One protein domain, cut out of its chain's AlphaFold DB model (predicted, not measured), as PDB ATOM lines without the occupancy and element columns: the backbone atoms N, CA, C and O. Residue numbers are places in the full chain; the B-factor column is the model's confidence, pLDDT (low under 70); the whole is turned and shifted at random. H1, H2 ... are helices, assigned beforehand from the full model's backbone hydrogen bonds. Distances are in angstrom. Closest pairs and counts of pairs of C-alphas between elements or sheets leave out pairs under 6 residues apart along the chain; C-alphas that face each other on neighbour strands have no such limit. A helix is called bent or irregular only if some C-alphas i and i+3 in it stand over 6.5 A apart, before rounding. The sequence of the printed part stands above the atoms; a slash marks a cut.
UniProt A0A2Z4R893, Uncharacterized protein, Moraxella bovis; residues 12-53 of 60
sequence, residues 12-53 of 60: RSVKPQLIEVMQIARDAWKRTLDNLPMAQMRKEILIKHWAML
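Overview. This is residues 12 to 53 of the 60 residues of an uncharacterized protein of Moraxella bovis (UniProt A0A2Z4R893). The printed part is an open hook: a long helix, H1, and after a tight turn a shorter helix, H2, that folds back along the last part of H1 at some distance from it. The long first part of H1, residues 12 to 28, sticks out as a free arm and makes much of the length. The printed part has 42 residues with two named helices, H1 then H2, and no named strand; the class is all helix. The whole is loose, with a radius of gyration of the C-alphas of 12.8 A, and only just flat, with spans of 40 by 21 by 11 A.

Arrangement. H1, residues 12 to 35, has a kink of 45 degrees near residue 28. It is irregular there: C-alphas 27 and 30 are 7.3 A apart. H2, residues 40 to 51, runs the opposite way to H1 at a shallow tilt of 25 degrees. The two helices are close but not clearly touching, with 2 pairs of C-alphas within 8 A. Their closest C-alphas are those of Leu 33 and Lys 43, 6.7 A apart, while the centres are 17.6 A apart. In H2 every O i to N i+4 pair is within hydrogen-bond range; in H1 16 of 20 are.

Along the chain. H1 begins at C-alpha 12, at (145.075, 70.885, 153.671), and ends at C-alpha 35, at (111.333, 80.522, 153.930), 35.1 A away. H2 measures 16.8 A from C-alpha 40 to C-alpha 51, the latter at (127.175, 89.989, 148.101).

Size, cuts and confidence. The two C-alphas farthest apart are those of Arg 12 and Ala 39, 40.2 A. Residues 12 to 28, 35 to 41 and 48 to 53 stand free. The link from H1 to H2, of 4 residues, is tight. The printed part has no cut. Its mean pLDDT is 89.7, and no printed residue is under 70.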
ATOM      1  N   ARG A  12     145.299  71.898 154.716       84.25
ATOM      2  CA  ARG A  12     145.075  70.885 153.671       84.25
ATOM      3  C   ARG A  12     143.919  69.932 153.990       84.25
ATOM      4  O   ARG A  12     143.294  69.446 153.057       84.25
ATOM      5  N   SER A  13     143.636  69.690 155.269       85.62
ATOM      6  CA  SER A  13     142.532  68.837 155.715       85.62
ATOM      7  C   SER A  13     141.209  69.604 155.811       85.62
ATOM      8  O   SER A  13     140.160  69.040 155.527       85.62
ATOM      9  N   VAL A  14     141.256  70.893 156.166       85.25
ATOM     10  CA  VAL A  14     140.064  71.753 156.308       85.25
ATOM     11  C   VAL A  14     139.558  72.248 154.956       85.25
ATOM     12  O   VAL A  14     138.357  72.271 154.713       85.25
ATOM     13  N   LYS A  15     140.468  72.633 154.053       86.62
ATOM     14  CA  LYS A  15     140.132  73.280 152.780       86.62
ATOM     15  C   LYS A  15     139.115  72.489 151.937       86.62
ATOM     16  O   LYS A  15     138.177  73.119 151.458       86.62
ATOM     17  N   PRO A  16     139.238  71.160 151.748       90.69
ATOM     18  CA  PRO A  16     138.263  70.402 150.963       90.69
ATOM     19  C   PRO A  16     136.858  70.444 151.574       90.69
ATOM     20  O   PRO A  16     135.891  70.695 150.864       90.69
ATOM     21  N   GLN A  17     136.767  70.287 152.898       89.38
ATOM     22  CA  GLN A  17     135.503  70.320 153.639       89.38
ATOM     23  C   GLN A  17     134.877  71.715 153.595       89.38
ATOM     24  O   GLN A  17     133.673  71.855 153.416       89.38
ATOM     25  N   LEU A  18     135.699  72.762 153.708       89.06
ATOM     26  CA  LEU A  18     135.234  74.137 153.586       89.06
ATOM     27  C   LEU A  18     134.643  74.400 152.196       89.06
ATOM     28  O   LEU A  18     133.573  74.988 152.098       89.06
ATOM     29  N   ILE A  19     135.303  73.938 151.129       89.62
ATOM     30  CA  ILE A  19     134.798  74.088 149.755       89.62
ATOM     31  C   ILE A  19     133.442  73.391 149.594       89.62
ATOM     32  O   ILE A  19     132.520  73.989 149.041       89.62
ATOM     33  N   GLU A  20     133.315  72.164 150.098       92.56
ATOM     34  CA  GLU A  20     132.069  71.393 150.061       92.56
ATOM     35  C   GLU A  20     130.940  72.102 150.823       92.56
ATOM     36  O   GLU A  20     129.863  72.337 150.274       92.56
ATOM     37  N   VAL A  21     131.199  72.536 152.059       91.06
ATOM     38  CA  VAL A  21     130.224  73.276 152.875       91.06
ATOM     39  C   VAL A  21     129.804  74.573 152.186       91.06
ATOM     40  O   VAL A  21     128.618  74.901 152.168       91.06
ATOM     41  N   MET A  22     130.743  75.293 151.569       89.38
ATOM     42  CA  MET A  22     130.440  76.519 150.829       89.38
ATOM     43  C   MET A  22     129.570  76.260 149.592       89.38
ATOM     44  O   MET A  22     128.728  77.096 149.263       89.38
ATOM     45  N   GLN A  23     129.739  75.125 148.904       90.69
ATOM     46  CA  GLN A  23     128.859  74.728 147.796       90.69
ATOM     47  C   GLN A  23     127.441  74.442 148.291       90.69
ATOM     48  O   GLN A  23     126.499  75.072 147.814       90.69
ATOM     49  N   ILE A  24     127.299  73.594 149.316       91.62
ATOM     50  CA  ILE A  24     125.997  73.272 149.921       91.62
ATOM     51  C   ILE A  24     125.292  74.548 150.388       91.62
ATOM     52  O   ILE A  24     124.093  74.728 150.165       91.62
ATOM     53  N   ALA A  25     126.038  75.452 151.025       89.75
ATOM     54  CA  ALA A  25     125.491  76.704 151.511       89.75
ATOM     55  C   ALA A  25     124.986  77.581 150.359       89.75
ATOM     56  O   ALA A  25     123.862  78.066 150.446       89.75
ATOM     57  N   ARG A  26     125.739  77.730 149.259       88.31
ATOM     58  CA  ARG A  26     125.285  78.480 148.071       88.31
ATOM     59  C   ARG A  26     124.009  77.899 147.461       88.31
ATOM     60  O   ARG A  26     123.094  78.659 147.143       88.31
ATOM     61  N   ASP A  27     123.915  76.577 147.376       90.31
ATOM     62  CA  ASP A  27     122.758  75.896 146.787       90.31
ATOM     63  C   ASP A  27     121.500  76.025 147.663       90.31
ATOM     64  O   ASP A  27     120.387  76.235 147.168       90.31
ATOM     65  N   ALA A  28     121.661  75.927 148.985       90.25
ATOM     66  CA  ALA A  28     120.547  75.943 149.930       90.25
ATOM     67  C   ALA A  28     120.146  77.354 150.396       90.25
ATOM     68  O   ALA A  28     119.004  77.555 150.835       90.25
ATOM     69  N   TRP A  29     121.056  78.328 150.319       88.50
ATOM     70  CA  TRP A  29     120.923  79.646 150.946       88.50
ATOM     71  C   TRP A  29     119.673  80.392 150.497       88.50
ATOM     72  O   TRP A  29     118.848  80.767 151.330       88.50
ATOM     73  N   LYS A  30     119.496  80.574 149.183       84.56
ATOM     74  CA  LYS A  30     118.405  81.392 148.636       84.56
ATOM     75  C   LYS A  30     117.037  80.833 149.027       84.56
ATOM     76  O   LYS A  30     116.201  81.549 149.569       84.56
ATOM     77  N   ARG A  31     116.863  79.517 148.863       88.75
ATOM     78  CA  ARG A  31     115.641  78.812 149.270       88.75
ATOM     79  C   ARG A  31     115.397  78.932 150.773       88.75
ATOM     80  O   ARG A  31     114.255  79.090 151.196       88.75
ATOM     81  N   THR A  32     116.442  78.830 151.589       89.25
ATOM     82  CA  THR A  32     116.314  78.965 153.045       89.25
ATOM     83  C   THR A  32     115.883  80.379 153.418       89.25
ATOM     84  O   THR A  32     114.915  80.535 154.158       89.25
ATOM     85  N   LEU A  33     116.530  81.401 152.850       89.69
ATOM     86  CA  LEU A  33     116.230  82.810 153.100       89.69
ATOM     87  C   LEU A  33     114.772  83.163 152.777       89.69
ATOM     88  O   LEU A  33     114.113  83.851 153.564       89.69
ATOM     89  N   ASP A  34     114.245  82.645 151.667       88.06
ATOM     90  CA  ASP A  34     112.855  82.860 151.263       88.06
ATOM     91  C   ASP A  34     111.863  82.308 152.299       88.06
ATOM     92  O   ASP A  34     110.855  82.956 152.587       88.06
ATOM     93  N   ASN A  35     112.193  81.189 152.948       91.44
ATOM     94  CA  ASN A  35     111.333  80.522 153.930       91.44
ATOM     95  C   ASN A  35     111.496  81.030 155.372       91.44
ATOM     96  O   ASN A  35     110.732  80.629 156.250       91.44
ATOM     97  N   LEU A  36     112.466  81.907 155.651       89.12
ATOM     98  CA  LEU A  36     112.645  82.428 157.005       89.12
ATOM     99  C   LEU A  36     111.471  83.343 157.406       89.12
ATOM    100  O   LEU A  36     111.065  84.199 156.605       89.12
ATOM    101  N   PRO A  37     110.969  83.234 158.654       90.94
ATOM    102  CA  PRO A  37     109.881  84.060 159.176       90.94
ATOM    103  C   PRO A  37     110.402  85.456 159.549       90.94
ATOM    104  O   PRO A  37     110.434  85.855 160.712       90.94
ATOM    105  N   MET A  38     110.871  86.202 158.553       92.31
ATOM    106  CA  MET A  38     111.391  87.555 158.714       92.31
ATOM    107  C   MET A  38     110.824  88.496 157.652       92.31
ATOM    108  O   MET A  38     110.481  88.078 156.546       92.31
ATOM    109  N   ALA A  39     110.759  89.783 157.991       92.56
ATOM    110  CA  ALA A  39     110.323  90.828 157.072       92.56
ATOM    111  C   ALA A  39     111.227  90.908 155.831       92.56
ATOM    112  O   ALA A  39     112.450  90.778 155.941       92.56
ATOM    113  N   GLN A  40     110.631  91.205 154.674       91.38
ATOM    114  CA  GLN A  40     111.323  91.261 153.382       91.38
ATOM    115  C   GLN A  40     112.545  92.194 153.396       91.38
ATOM    116  O   GLN A  40     113.623  91.805 152.959       91.38
ATOM    117  N   MET A  41     112.421  93.372 154.019       92.62
ATOM    118  CA  MET A  41     113.522  94.333 154.180       92.62
ATOM    119  C   MET A  41     114.765  93.711 154.843       92.62
ATOM    120  O   MET A  41     115.894  94.002 154.464       92.62
ATOM    121  N   ARG A  42     114.583  92.818 155.827       92.94
ATOM    122  CA  ARG A  42     115.713  92.147 156.490       92.94
ATOM    123  C   ARG A  42     116.380  91.136 155.561       92.94
ATOM    124  O   ARG A  42     117.605  91.072 155.536       92.94
ATOM    125  N   LYS A  43     115.596  90.408 154.757       91.12
ATOM    126  CA  LYS A  43     116.121  89.484 153.737       91.12
ATOM    127  C   LYS A  43     116.974  90.228 152.711       91.12
ATOM    128  O   LYS A  43     118.066  89.780 152.388       91.12
ATOM    129  N   GLU A  44     116.520  91.396 152.265       91.50
ATOM    130  CA  GLU A  44     117.261  92.240 151.319       91.50
ATOM    131  C   GLU A  44     118.581  92.763 151.892       91.50
ATOM    132  O   GLU A  44     119.596  92.763 151.194       91.50
ATOM    133  N   ILE A  45     118.592  93.178 153.164       92.62
ATOM    134  CA  ILE A  45     119.826  93.580 153.854       92.62
ATOM    135  C   ILE A  45     120.807  92.407 153.914       92.62
ATOM    136  O   ILE A  45     121.988  92.599 153.629       92.62
ATOM    137  N   LEU A  46     120.328  91.196 154.225       90.44
ATOM    138  CA  LEU A  46     121.170  90.003 154.181       90.44
ATOM    139  C   LEU A  46     121.716  89.769 152.767       90.44
ATOM    140  O   LEU A  46     122.923  89.686 152.608       90.44
ATOM    141  N   ILE A  47     120.891  89.760 151.721       89.25
ATOM    142  CA  ILE A  47     121.387  89.554 150.346       89.25
ATOM    143  C   ILE A  47     122.505  90.548 149.997       89.25
ATOM    144  O   ILE A  47     123.555  90.145 149.498       89.25
ATOM    145  N   LYS A  48     122.318  91.834 150.320       91.69
ATOM    146  CA  LYS A  48     123.330  92.874 150.080       91.69
ATOM    147  C   LYS A  48     124.611  92.634 150.872       91.69
ATOM    148  O   LYS A  48     125.693  92.763 150.314       91.69
ATOM    149  N   HIS A  49     124.493  92.279 152.150       89.94
ATOM    150  CA  HIS A  49     125.653  91.995 152.991       89.94
ATOM    151  C   HIS A  49     126.467  90.815 152.451       89.94
ATOM    152  O   HIS A  49     127.683  90.905 152.324       89.94
ATOM    153  N   TRP A  50     125.794  89.730 152.071       87.81
ATOM    154  CA  TRP A  50     126.450  88.517 151.586       87.81
ATOM    155  C   TRP A  50     127.077  88.688 150.195       87.81
ATOM    156  O   TRP A  50     128.081  88.042 149.902       87.81
ATOM    157  N   ALA A  51     126.547  89.591 149.364       87.44
ATOM    158  CA  ALA A  51     127.175  89.989 148.101       87.44
ATOM    159  C   ALA A  51     128.487  90.777 148.305       87.44
ATOM    160  O   ALA A  51     129.356  90.767 147.437       87.44
ATOM    161  N   MET A  52     128.658  91.439 149.455       91.12
ATOM    162  CA  MET A  52     129.862  92.214 149.787       91.12
ATOM    163  C   MET A  52     130.992  91.374 150.401       91.12
ATOM    164  O   MET A  52     132.052  91.920 150.692       91.12
ATOM    165  N   LEU A  53     130.783  90.072 150.618       87.81
ATOM    166  CA  LEU A  53     131.818  89.190 151.152       87.81
ATOM    167  C   LEU A  53     132.936  88.931 150.126       87.81
ATOM    168  O   LEU A  53     132.744  89.083 148.912       87.81
TER     169      LEU A  53